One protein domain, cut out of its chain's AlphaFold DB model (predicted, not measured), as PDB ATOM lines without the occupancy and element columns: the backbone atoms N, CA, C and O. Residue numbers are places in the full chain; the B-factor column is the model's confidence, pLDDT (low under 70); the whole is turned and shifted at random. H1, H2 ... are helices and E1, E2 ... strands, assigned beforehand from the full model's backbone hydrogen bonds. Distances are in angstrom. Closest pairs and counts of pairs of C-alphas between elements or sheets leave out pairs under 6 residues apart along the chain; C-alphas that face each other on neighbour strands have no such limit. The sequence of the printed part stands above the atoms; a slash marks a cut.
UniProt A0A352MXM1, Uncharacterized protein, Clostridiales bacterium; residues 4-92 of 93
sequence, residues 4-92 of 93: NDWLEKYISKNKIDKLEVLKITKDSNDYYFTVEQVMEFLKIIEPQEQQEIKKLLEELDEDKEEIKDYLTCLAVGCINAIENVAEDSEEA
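AT A GLANCE: This is residues 4 to 92 of the 93 residues of an uncharacterized protein of Clostridiales bacterium (UniProt A0A352MXM1). What shape is this? On residues 68 to 80 of the long helix H4 packs an antiparallel hairpin, E1 and E2, and helix H2 crosses H4; H1 and H3 lie farther out, and residues 81 to 92 stick out. What is printed? The printed part has 89 residues with four named helices and two strands, ordered H1, E1, E2, H2, H3, H4; it is mostly helix and compact, with a radius of gyration of the C-alphas of 13.9 A, spanning 45 by 27 by 19 A.

HOW THE PARTS SIT: How do the strands pair? E1, residues 21 to 26, and E2, residues 29 to 34, form a hairpin; N 24 and O 31 are within hydrogen-bond range, 2.8 A. What touches the last helix? H2, residues 35 to 42, touches H4, residues 64 to 90, with residues 71 to 78 of H4 alone, at a steep tilt of 61 degrees; the closest C-alphas, of Val 38 and Ala 75, are 5.9 A apart. Are the helix backbones complete? Every O i to N i+4 pair is within hydrogen-bond range in H1, residues 4 to 13, H2 and H3, residues 47 to 59, and 21 of 23 in H4.

IN THESE COORDINATES: Where does H1 begin? C-alpha 4 is at (119.069, 106.298, 67.824). Where does H4 end? C-alpha 90 is at (99.119, 133.047, 64.747), 39.3 A from C-alpha 64.

THE WHOLE: Is anything cut? The printed part has no cut, and no link is long. Where is confidence low? Residues 61 and 84 to 92 have pLDDT under 70.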
ATOM      1  N   ASN A   4     120.178 106.848  68.612       93.50
ATOM      2  CA  ASN A   4     119.069 106.298  67.824       93.50
ATOM      3  C   ASN A   4     119.106 104.766  67.782       93.50
ATOM      4  O   ASN A   4     118.117 104.118  68.104       93.50
ATOM      5  N   ASP A   5     120.264 104.185  67.458       94.44
ATOM      6  CA  ASP A   5     120.425 102.729  67.444       94.44
ATOM      7  C   ASP A   5     120.193 102.137  68.843       94.44
ATOM      8  O   ASP A   5     119.702 101.016  68.980       94.44
ATOM      9  N   TRP A   6     120.637 102.844  69.889       95.62
ATOM     10  CA  TRP A   6     120.531 102.386  71.273       95.62
ATOM     11  C   TRP A   6     119.072 102.378  71.724       95.62
ATOM     12  O   TRP A   6     118.626 101.360  72.244       95.62
ATOM     13  N   LEU A   7     118.322 103.439  71.424       94.94
ATOM     14  CA  LEU A   7     116.900 103.561  71.727       94.94
ATOM     15  C   LEU A   7     116.098 102.448  71.039       94.94
ATOM     16  O   LEU A   7     115.294 101.774  71.675       94.94
ATOM     17  N   GLU A   8     116.390 102.171  69.764       94.62
ATOM     18  CA  GLU A   8     115.781 101.062  69.017       94.62
ATOM     19  C   GLU A   8     116.008  99.701  69.692       94.62
ATOM     20  O   GLU A   8     115.081  98.894  69.838       94.62
ATOM     21  N   LYS A   9     117.240  99.441  70.150       94.12
ATOM     22  CA  LYS A   9     117.556  98.207  70.881       94.12
ATOM     23  C   LYS A   9     116.904  98.166  72.256       94.12
ATOM     24  O   LYS A   9     116.461  97.094  72.656       94.12
ATOM     25  N   TYR A  10     116.850  99.289  72.963       93.44
ATOM     26  CA  TYR A  10     116.273  99.389  74.300       93.44
ATOM     27  C   TYR A  10     114.773  99.062  74.283       93.44
ATOM     28  O   TYR A  10     114.331  98.158  74.989       93.44
ATOM     29  N   ILE A  11     114.012  99.697  73.390       93.19
ATOM     30  CA  ILE A  11     112.574  99.440  73.200       93.19
ATOM     31  C   ILE A  11     112.319  97.974  72.829       93.19
ATOM     32  O   ILE A  11     111.453  97.317  73.409       93.19
ATOM     33  N   SER A  12     113.130  97.426  71.918       92.75
ATOM     34  CA  SER A  12     113.031  96.020  71.504       92.75
ATOM     35  C   SER A  12     113.345  95.048  72.648       92.75
ATOM     36  O   SER A  12     112.637  94.055  72.822       92.75
ATOM     37  N   LYS A  13     114.387  95.326  73.446       92.44
ATOM     38  CA  LYS A  13     114.786  94.515  74.609       92.44
ATOM     39  C   LYS A  13     113.668  94.469  75.649       92.44
ATOM     40  O   LYS A  13     113.310  93.384  76.103       92.44
ATOM     41  N   ASN A  14     113.080  95.626  75.946       90.88
ATOM     42  CA  ASN A  14     111.989  95.765  76.908       90.88
ATOM     43  C   ASN A  14     110.622  95.358  76.334       90.88
ATOM     44  O   ASN A  14     109.616  95.408  77.035       90.88
ATOM     45  N   LYS A  15     110.562  94.882  75.078       91.81
ATOM     46  CA  LYS A  15     109.335  94.415  74.411       91.81
ATOM     47  C   LYS A  15     108.197  95.439  74.530       91.81
ATOM     48  O   LYS A  15     107.073  95.065  74.887       91.81
ATOM     49  N   ILE A  16     108.526  96.708  74.315       92.19
ATOM     50  CA  ILE A  16     107.564  97.806  74.277       92.19
ATOM     51  C   ILE A  16     106.982  97.850  72.866       92.19
ATOM     52  O   ILE A  16     107.727  97.798  71.884       92.19
ATOM     53  N   ASP A  17     105.654  97.892  72.767       94.12
ATOM     54  CA  ASP A  17     104.976  97.997  71.481       94.12
ATOM     55  C   ASP A  17     105.061  99.440  70.976       94.12
ATOM     56  O   ASP A  17     104.606 100.380  71.621       94.12
ATOM     57  N   LYS A  18     105.672  99.614  69.805       94.56
ATOM     58  CA  LYS A  18     105.868 100.925  69.182       94.56
ATOM     59  C   LYS A  18     104.560 101.565  68.724       94.56
ATOM     60  O   LYS A  18     104.484 102.788  68.648       94.56
ATOM     61  N   LEU A  19     103.556 100.744  68.420       95.31
ATOM     62  CA  LEU A  19     102.237 101.195  67.983       95.31
ATOM     63  C   LEU A  19     101.291 101.444  69.162       95.31
ATOM     64  O   LEU A  19     100.167 101.902  68.951       95.31
ATOM     65  N   GLU A  20     101.728 101.159  70.394       94.31
ATOM     66  CA  GLU A  20     100.960 101.483  71.591       94.31
ATOM     67  C   GLU A  20     100.756 102.998  71.675       94.31
ATOM     68  O   GLU A  20     101.699 103.782  71.534       94.31
ATOM     69  N   VAL A  21      99.500 103.401  71.877       94.62
ATOM     70  CA  VAL A  21      99.100 104.805  71.963       94.62
ATOM     71  C   VAL A  21      99.141 105.249  73.419       94.62
ATOM     72  O   VAL A  21      98.407 104.733  74.260       94.62
ATOM     73  N   LEU A  22      99.966 106.251  73.689       93.00
ATOM     74  CA  LEU A  22     100.053 106.964  74.950       93.00
ATOM     75  C   LEU A  22      99.055 108.124  74.923       93.00
ATOM     76  O   LEU A  22      99.122 109.001  74.055       93.00
ATOM     77  N   LYS A  23      98.117 108.115  75.871       92.25
ATOM     78  CA  LYS A  23      97.202 109.233  76.107       92.25
ATOM     79  C   LYS A  23      97.849 110.204  77.090       92.25
ATOM     80  O   LYS A  23      98.203 109.809  78.196       92.25
ATOM     81  N   ILE A  24      97.930 111.472  76.708       90.50
ATOM     82  CA  ILE A  24      98.559 112.533  77.495       90.50
ATOM     83  C   ILE A  24      97.547 113.651  77.681       90.50
ATOM     84  O   ILE A  24      97.111 114.257  76.707       90.50
ATOM     85  N   THR A  25      97.165 113.930  78.922       88.25
ATOM     86  CA  THR A  25      96.234 115.022  79.224       88.25
ATOM     87  C   THR A  25      97.026 116.237  79.695       88.25
ATOM     88  O   THR A  25      97.706 116.176  80.720       88.25
ATOM     89  N   LYS A  26      96.930 117.342  78.955       84.94
ATOM     90  CA  LYS A  26      97.585 118.621  79.255       84.94
ATOM     91  C   LYS A  26      96.597 119.759  79.032       84.94
ATOM     92  O   LYS A  26      95.923 119.782  78.013       84.94
ATOM     93  N   ASP A  27      96.480 120.674  79.994       85.06
ATOM     94  CA  ASP A  27      95.632 121.875  79.892       85.06
ATOM     95  C   ASP A  27      94.174 121.592  79.462       85.06
ATOM     96  O   ASP A  27      93.531 122.377  78.775       85.06
ATOM     97  N   SER A  28      93.618 120.461  79.921       85.50
ATOM     98  CA  SER A  28      92.280 119.936  79.565       85.50
ATOM     99  C   SER A  28      92.127 119.403  78.134       85.50
ATOM    100  O   SER A  28      91.034 118.966  77.770       85.50
ATOM    101  N   ASN A  29      93.208 119.375  77.356       87.69
ATOM    102  CA  ASN A  29      93.279 118.732  76.053       87.69
ATOM    103  C   ASN A  29      93.904 117.339  76.175       87.69
ATOM    104  O   ASN A  29      94.867 117.117  76.914       87.69
ATOM    105  N   ASP A  30      93.345 116.397  75.422       91.88
ATOM    106  CA  ASP A  30      93.876 115.046  75.304       91.88
ATOM    107  C   ASP A  30      94.694 114.926  74.017       91.88
ATOM    108  O   ASP A  30      94.166 115.066  72.912       91.88
ATOM    109  N   TYR A  31      95.973 114.606  74.173       90.69
ATOM    110  CA  TYR A  31      96.902 114.312  73.093       90.69
ATOM    111  C   TYR A  31      97.162 112.810  73.026       90.69
ATOM    112  O   TYR A  31      97.179 112.111  74.041       90.69
ATOM    113  N   TYR A  32      97.380 112.314  71.814       92.38
ATOM    114  CA  TYR A  32      97.579 110.895  71.550       92.38
ATOM    115  C   TYR A  32      98.829 110.728  70.700       92.38
ATOM    116  O   TYR A  32      98.864 111.182  69.556       92.38
ATOM    117  N   PHE A  33      99.835 110.064  71.258       93.31
ATOM    118  CA  PHE A  33     101.076 109.757  70.556       93.31
ATOM    119  C   PHE A  33     101.342 108.267  70.619       93.31
ATOM    120  O   PHE A  33     101.201 107.645  71.666       93.31
ATOM    121  N   THR A  34     101.762 107.688  69.506       95.44
ATOM    122  CA  THR A  34     102.366 106.355  69.534       95.44
ATOM    123  C   THR A  34     103.746 106.426  70.181       95.44
ATOM    124  O   THR A  34     104.438 107.443  70.076       95.44
ATOM    125  N   VAL A  35     104.184 105.333  70.808       94.38
ATOM    126  CA  VAL A  35     105.568 105.210  71.298       94.38
ATOM    127  C   VAL A  35     106.574 105.507  70.177       94.38
ATOM    128  O   VAL A  35     107.579 106.172  70.418       94.38
ATOM    129  N   GLU A  36     106.295 105.077  68.943       94.88
ATOM    130  CA  GLU A  36     107.121 105.386  67.771       94.88
ATOM    131  C   GLU A  36     107.285 106.890  67.540       94.88
ATOM    132  O   GLU A  36     108.413 107.361  67.404       94.88
ATOM    133  N   GLN A  37     106.192 107.655  67.569       92.94
ATOM    134  CA  GLN A  37     106.248 109.110  67.406       92.94
ATOM    135  C   GLN A  37     107.080 109.766  68.510       92.94
ATOM    136  O   GLN A  37     107.911 110.624  68.223       92.94
ATOM    137  N   VAL A  38     106.926 109.325  69.764       93.38
ATOM    138  CA  VAL A  38     107.769 109.812  70.870       93.38
ATOM    139  C   VAL A  38     109.242 109.514  70.587       93.38
ATOM    140  O   VAL A  38     110.082 110.403  70.695       93.38
ATOM    141  N   MET A  39     109.573 108.297  70.145       93.75
ATOM    142  CA  MET A  39     110.948 107.943  69.778       93.75
ATOM    143  C   MET A  39     111.502 108.812  68.644       93.75
ATOM    144  O   MET A  39     112.686 109.142  68.667       93.75
ATOM    145  N   GLU A  40     110.696 109.157  67.638       92.56
ATOM    146  CA  GLU A  40     111.113 110.039  66.544       92.56
ATOM    147  C   GLU A  40     111.492 111.430  67.046       92.56
ATOM    148  O   GLU A  40     112.546 111.939  66.658       92.56
ATOM    149  N   PHE A  41     110.721 111.994  67.980       90.94
ATOM    150  CA  PHE A  41     111.083 113.251  68.634       90.94
ATOM    151  C   PHE A  41     112.409 113.133  69.386       90.94
ATOM    152  O   PHE A  41     113.310 113.945  69.190       90.94
ATOM    153  N   LEU A  42     112.596 112.073  70.175       91.50
ATOM    154  CA  LEU A  42     113.838 111.871  70.933       91.50
ATOM    155  C   LEU A  42     115.082 111.741  70.043       91.50
ATOM    156  O   LEU A  42     116.190 112.036  70.482       91.50
ATOM    157  N   LYS A  43     114.933 111.309  68.787       90.94
ATOM    158  CA  LYS A  43     116.051 111.184  67.838       90.94
ATOM    159  C   LYS A  43     116.536 112.531  67.291       90.94
ATOM    160  O   LYS A  43     117.643 112.569  66.746       90.94
ATOM    161  N   ILE A  44     115.733 113.593  67.395       89.50
ATOM    162  CA  ILE A  44     116.032 114.913  66.812       89.50
ATOM    163  C   ILE A  44     116.389 115.990  67.845       89.50
ATOM    164  O   ILE A  44     116.869 117.046  67.441       89.50
ATOM    165  N   ILE A  45     116.197 115.730  69.143       88.25
ATOM    166  CA  ILE A  45     116.614 116.649  70.218       88.25
ATOM    167  C   ILE A  45     118.142 116.756  70.328       88.25
ATOM    168  O   ILE A  45     118.883 115.970  69.721       88.25
ATOM    169  N   GLU A  46     118.626 117.701  71.137       90.75
ATOM    170  CA  GLU A  46     120.055 117.972  71.239       90.75
ATOM    171  C   GLU A  46     120.845 116.770  71.792       90.75
ATOM    172  O   GLU A  46     120.381 116.056  72.687       90.75
ATOM    173  N   PRO A  47     122.090 116.538  71.325       91.44
ATOM    174  CA  PRO A  47     122.889 115.399  71.774       91.44
ATOM    175  C   PRO A  47     123.104 115.332  73.290       91.44
ATOM    176  O   PRO A  47     123.274 114.236  73.821       91.44
ATOM    177  N   GLN A  48     123.127 116.478  73.980       91.44
ATOM    178  CA  GLN A  48     123.252 116.524  75.436       91.44
ATOM    179  C   GLN A  48     122.000 115.954  76.117       91.44
ATOM    180  O   GLN A  48     122.129 115.057  76.948       91.44
ATOM    181  N   GLU A  49     120.812 116.392  75.702       90.44
ATOM    182  CA  GLU A  49     119.529 115.889  76.212       90.44
ATOM    183  C   GLU A  49     119.374 114.389  75.934       90.44
ATOM    184  O   GLU A  49     118.981 113.622  76.814       90.44
ATOM    185  N   GLN A  50     119.801 113.923  74.752       93.62
ATOM    186  CA  GLN A  50     119.829 112.492  74.429       93.62
ATOM    187  C   GLN A  50     120.664 111.674  75.430       93.62
ATOM    188  O   GLN A  50     120.294 110.549  75.769       93.62
ATOM    189  N   GLN A  51     121.799 112.202  75.909       93.38
ATOM    190  CA  GLN A  51     122.612 111.501  76.909       93.38
ATOM    191  C   GLN A  51     121.929 111.446  78.278       93.38
ATOM    192  O   GLN A  51     122.069 110.442  78.975       93.38
ATOM    193  N   GLU A  52     121.219 112.499  78.674       92.81
ATOM    194  CA  GLU A  52     120.507 112.548  79.955       92.81
ATOM    195  C   GLU A  52     119.310 111.597  79.958       92.81
ATOM    196  O   GLU A  52     119.197 110.756  80.850       92.81
ATOM    197  N   ILE A  53     118.498 111.626  78.898       92.88
ATOM    198  CA  ILE A  53     117.375 110.701  78.699       92.88
ATOM    199  C   ILE A  53     117.856 109.255  78.674       92.88
ATOM    200  O   ILE A  53     117.254 108.383  79.300       92.88
ATOM    201  N   LYS A  54     118.966 108.993  77.975       93.69
ATOM    202  CA  LYS A  54     119.570 107.663  77.952       93.69
ATOM    203  C   LYS A  54     119.907 107.176  79.363       93.69
ATOM    204  O   LYS A  54     119.564 106.046  79.685       93.69
ATOM    205  N   LYS A  55     120.584 107.994  80.175       92.56
ATOM    206  CA  LYS A  55     120.963 107.610  81.544       92.56
ATOM    207  C   LYS A  55     119.736 107.283  82.385       92.56
ATOM    208  O   LYS A  55     119.715 106.235  83.010       92.56
ATOM    209  N   LEU A  56     118.714 108.135  82.331       91.88
ATOM    210  CA  LEU A  56     117.484 107.935  83.093       91.88
ATOM    211  C   LEU A  56     116.763 106.648  82.675       91.88
ATOM    212  O   LEU A  56     116.403 105.852  83.529       91.88
ATOM    213  N   LEU A  57     116.644 106.374  81.373       91.56
ATOM    214  CA  LEU A  57     116.091 105.108  80.874       91.56
ATOM    215  C   LEU A  57     116.924 103.878  81.279       91.56
ATOM    216  O   LEU A  57     116.369 102.798  81.458       91.56
ATOM    217  N   GLU A  58     118.250 104.002  81.383       90.19
ATOM    218  CA  GLU A  58     119.120 102.920  81.872       90.19
ATOM    219  C   GLU A  58     119.013 102.711  83.393       90.19
ATOM    220  O   GLU A  58     119.363 101.631  83.864       90.19
ATOM    221  N   GLU A  59     118.545 103.715  84.143       89.62
ATOM    222  CA  GLU A  59     118.337 103.666  85.599       89.62
ATOM    223  C   GLU A  59     116.955 103.141  86.006       89.62
ATOM    224  O   GLU A  59     116.805 102.693  87.142       89.62
ATOM    225  N   LEU A  60     115.964 103.179  85.108       87.62
ATOM    226  CA  LEU A  60     114.668 102.547  85.348       87.62
ATOM    227  C   LEU A  60     114.851 101.032  85.479       87.62
ATOM    228  O   LEU A  60     115.562 100.414  84.673       87.62
ATOM    229  N   ASP A  61     114.182 100.431  86.467       69.88
ATOM    230  CA  ASP A  61     114.027  98.981  86.487       69.88
ATOM    231  C   ASP A  61     113.375  98.588  85.149       69.88
ATOM    232  O   ASP A  61     112.551  99.328  84.619       69.88
ATOM    233  N   GLU A  62     113.771  97.466  84.535       74.50
ATOM    234  CA  GLU A  62     113.295  97.032  83.199       74.50
ATOM    235  C   GLU A  62     111.774  96.697  83.158       74.50
ATOM    236  O   GLU A  62     111.306  95.906  82.332       74.50
ATOM    237  N   ASP A  63     110.997  97.275  84.072       81.56
ATOM    238  CA  ASP A  63     109.554  97.331  84.105       81.56
ATOM    239  C   ASP A  63     109.012  98.195  82.959       81.56
ATOM    240  O   ASP A  63     109.408  99.335  82.709       81.56
ATOM    241  N   LYS A  64     108.069  97.622  82.216       81.19
ATOM    242  CA  LYS A  64     107.532  98.269  81.020       81.19
ATOM    243  C   LYS A  64     106.618  99.443  81.337       81.19
ATOM    244  O   LYS A  64     106.471 100.308  80.479       81.19
ATOM    245  N   GLU A  65     105.940  99.434  82.478       85.06
ATOM    246  CA  GLU A  65     105.037 100.515  82.866       85.06
ATOM    247  C   GLU A  65     105.851 101.752  83.237       85.06
ATOM    248  O   GLU A  65     105.600 102.810  82.665       85.06
ATOM    249  N   GLU A  66     106.919 101.600  84.025       88.00
ATOM    250  CA  GLU A  66     107.809 102.719  84.382       88.00
ATOM    251  C   GLU A  66     108.447 103.375  83.151       88.00
ATOM    252  O   GLU A  66     108.489 104.603  83.027       88.00
ATOM    253  N   ILE A  67     108.887 102.567  82.181       90.38
ATOM    254  CA  ILE A  67     109.444 103.087  80.927       90.38
ATOM    255  C   ILE A  67     108.384 103.858  80.131       90.38
ATOM    256  O   ILE A  67     108.682 104.912  79.565       90.38
ATOM    257  N   LYS A  68     107.147 103.354  80.063       89.88
ATOM    258  CA  LYS A  68     106.057 104.028  79.341       89.88
ATOM    259  C   LYS A  68     105.618 105.315  80.028       89.88
ATOM    260  O   LYS A  68     105.356 106.300  79.335       89.88
ATOM    261  N   ASP A  69     105.586 105.336  81.352       90.94
ATOM    262  CA  ASP A  69     105.297 106.540  82.126       90.94
ATOM    263  C   ASP A  69     106.367 107.604  81.873       90.94
ATOM    264  O   ASP A  69     106.052 108.772  81.621       90.94
ATOM    265  N   TYR A  70     107.637 107.198  81.816       91.94
ATOM    266  CA  TYR A  70     108.722 108.107  81.473       91.94
ATOM    267  C   TYR A  70     108.630 108.620  80.026       91.94
ATOM    268  O   TYR A  70     108.752 109.824  79.791       91.94
ATOM    269  N   LEU A  71     108.330 107.756  79.047       91.88
ATOM    270  CA  LEU A  71     108.083 108.179  77.658       91.88
ATOM    271  C   LEU A  71     106.895 109.149  77.552       91.88
ATOM    272  O   LEU A  71     106.957 110.115  76.792       91.88
ATOM    273  N   THR A  72     105.846 108.933  78.345       91.12
ATOM    274  CA  THR A  72     104.692 109.836  78.439       91.12
ATOM    275  C   THR A  72     105.108 111.207  78.973       91.12
ATOM    276  O   THR A  72     104.723 112.228  78.403       91.12
ATOM    277  N   CYS A  73     105.958 111.251  80.004       90.38
ATOM    278  CA  CYS A  73     106.522 112.502  80.520       90.38
ATOM    279  C   CYS A  73     107.334 113.248  79.453       90.38
ATOM    280  O   CYS A  73     107.177 114.458  79.292       90.38
ATOM    281  N   LEU A  74     108.169 112.539  78.690       90.75
ATOM    282  CA  LEU A  74     108.960 113.142  77.611       90.75
ATOM    283  C   LEU A  74     108.075 113.715  76.498       90.75
ATOM    284  O   LEU A  74     108.353 114.792  75.972       90.75
ATOM    285  N   ALA A  75     106.974 113.037  76.182       89.88
ATOM    286  CA  ALA A  75     106.031 113.477  75.166       89.88
ATOM    287  C   ALA A  75     105.262 114.758  75.553       89.88
ATOM    288  O   ALA A  75     104.853 115.505  74.665       89.88
ATOM    289  N   VAL A  76     105.150 115.096  76.845       87.62
ATOM    290  CA  VAL A  76     104.680 116.429  77.280       87.62
ATOM    291  C   VAL A  76     105.610 117.535  76.772       87.62
ATOM    292  O   VAL A  76     105.139 118.584  76.330       87.62
ATOM    293  N   GLY A  77     106.924 117.293  76.774       83.44
ATOM    294  CA  GLY A  77     107.902 118.201  76.171       83.44
ATOM    295  C   GLY A  77     107.664 118.397  74.672       83.44
ATOM    296  O   GLY A  77     107.731 119.523  74.179       83.44
ATOM    297  N   CYS A  78     107.296 117.327  73.959       80.62
ATOM    298  CA  CYS A  78     106.928 117.397  72.543       80.62
ATOM    299  C   CYS A  78     105.672 118.250  72.316       80.62
ATOM    300  O   CYS A  78     105.649 119.047  71.383       80.62
ATOM    301  N   ILE A  79     104.656 118.126  73.178       84.25
ATOM    302  CA  ILE A  79     103.432 118.936  73.090       84.25
ATOM    303  C   ILE A  79     103.757 120.423  73.251       84.25
ATOM    304  O   ILE A  79     103.359 121.211  72.403       84.25
ATOM    305  N   ASN A  80     104.544 120.797  74.268       81.19
ATOM    306  CA  ASN A  80     104.958 122.192  74.473       81.19
ATOM    307  C   ASN A  80     105.694 122.765  73.253       81.19
ATOM    308  O   ASN A  80     105.467 123.907  72.868       81.19
ATOM    309  N   ALA A  81     106.572 121.976  72.628       76.62
ATOM    310  CA  ALA A  81     107.284 122.403  71.427       76.62
ATOM    311  C   ALA A  81     106.338 122.611  70.230       76.62
ATOM    312  O   ALA A  81     106.520 123.556  69.469       76.62
ATOM    313  N   ILE A  82     105.325 121.752  70.068       75.38
ATOM    314  CA  ILE A  82     104.310 121.879  69.010       75.38
ATOM    315  C   ILE A  82     103.409 123.097  69.255       75.38
ATOM    316  O   ILE A  82     103.156 123.855  68.321       75.38
ATOM    317  N   GLU A  83     102.941 123.295  70.488       75.88
ATOM    318  CA  GLU A  83     102.078 124.423  70.865       75.88
ATOM    319  C   GLU A  83     102.793 125.767  70.679       75.88
ATOM    320  O   GLU A  83     102.241 126.654  70.034       75.88
ATOM    321  N   ASN A  84     104.052 125.888  71.115       67.62
ATOM    322  CA  ASN A  84     104.837 127.113  70.916       67.62
ATOM    323  C   ASN A  84     105.025 127.460  69.426       67.62
ATOM    324  O   ASN A  84     104.989 128.626  69.050       67.62
ATOM    325  N   VAL A  85     105.200 126.457  68.556       62.38
ATOM    326  CA  VAL A  85     105.302 126.683  67.101       62.38
ATOM    327  C   VAL A  85     103.962 127.120  66.497       62.38
ATOM    328  O   VAL A  85     103.948 127.857  65.511       62.38
ATOM    329  N   ALA A  86     102.835 126.674  67.059       61.19
ATOM    330  CA  ALA A  86     101.511 127.092  66.607       61.19
ATOM    331  C   ALA A  86     101.216 128.555  66.986       61.19
ATOM    332  O   ALA A  86     100.742 129.301  66.126       61.19
ATOM    333  N   GLU A  87     101.559 128.971  68.212       55.88
ATOM    334  CA  GLU A  87     101.385 130.351  68.698       55.88
ATOM    335  C   GLU A  87     102.219 131.362  67.890       55.88
ATOM    336  O   GLU A  87     101.678 132.368  67.427       55.88
ATOM    337  N   ASP A  88     103.487 131.050  67.590       53.91
ATOM    338  CA  ASP A  88     104.349 131.898  66.743       53.91
ATOM    339  C   ASP A  88     103.800 132.074  65.308       53.91
ATOM    340  O   ASP A  88     104.155 133.025  64.607       53.91
ATOM    341  N   SER A  89     102.935 131.164  64.841       53.59
ATOM    342  CA  SER A  89     102.312 131.256  63.513       53.59
ATOM    343  C   SER A  89     101.028 132.096  63.492       53.59
ATOM    344  O   SER A  89     100.687 132.647  62.442       53.59
ATOM    345  N   GLU A  90     100.331 132.226  64.628       49.00
ATOM    346  CA  GLU A  90      99.119 133.047  64.747       49.00
ATOM    347  C   GLU A  90      99.432 134.535  64.960       49.00
ATOM    348  O   GLU A  90      98.687 135.373  64.457       49.00
ATOM    349  N   GLU A  91     100.550 134.895  65.603       46.62
ATOM    350  CA  GLU A  91     100.964 136.307  65.761       46.62
ATOM    351  C   GLU A  91     101.502 136.959  64.466       46.62
ATOM    352  O   GLU A  91     101.750 138.167  64.429       46.62
ATOM    353  N   ALA A  92     101.669 136.191  63.385       47.69
ATOM    354  CA  ALA A  92     102.148 136.678  62.087       47.69
ATOM    355  C   ALA A  92     101.029 137.045  61.080       47.69
ATOM    356  O   ALA A  92     101.338 137.338  59.918       47.69
TER     357      ALA A  92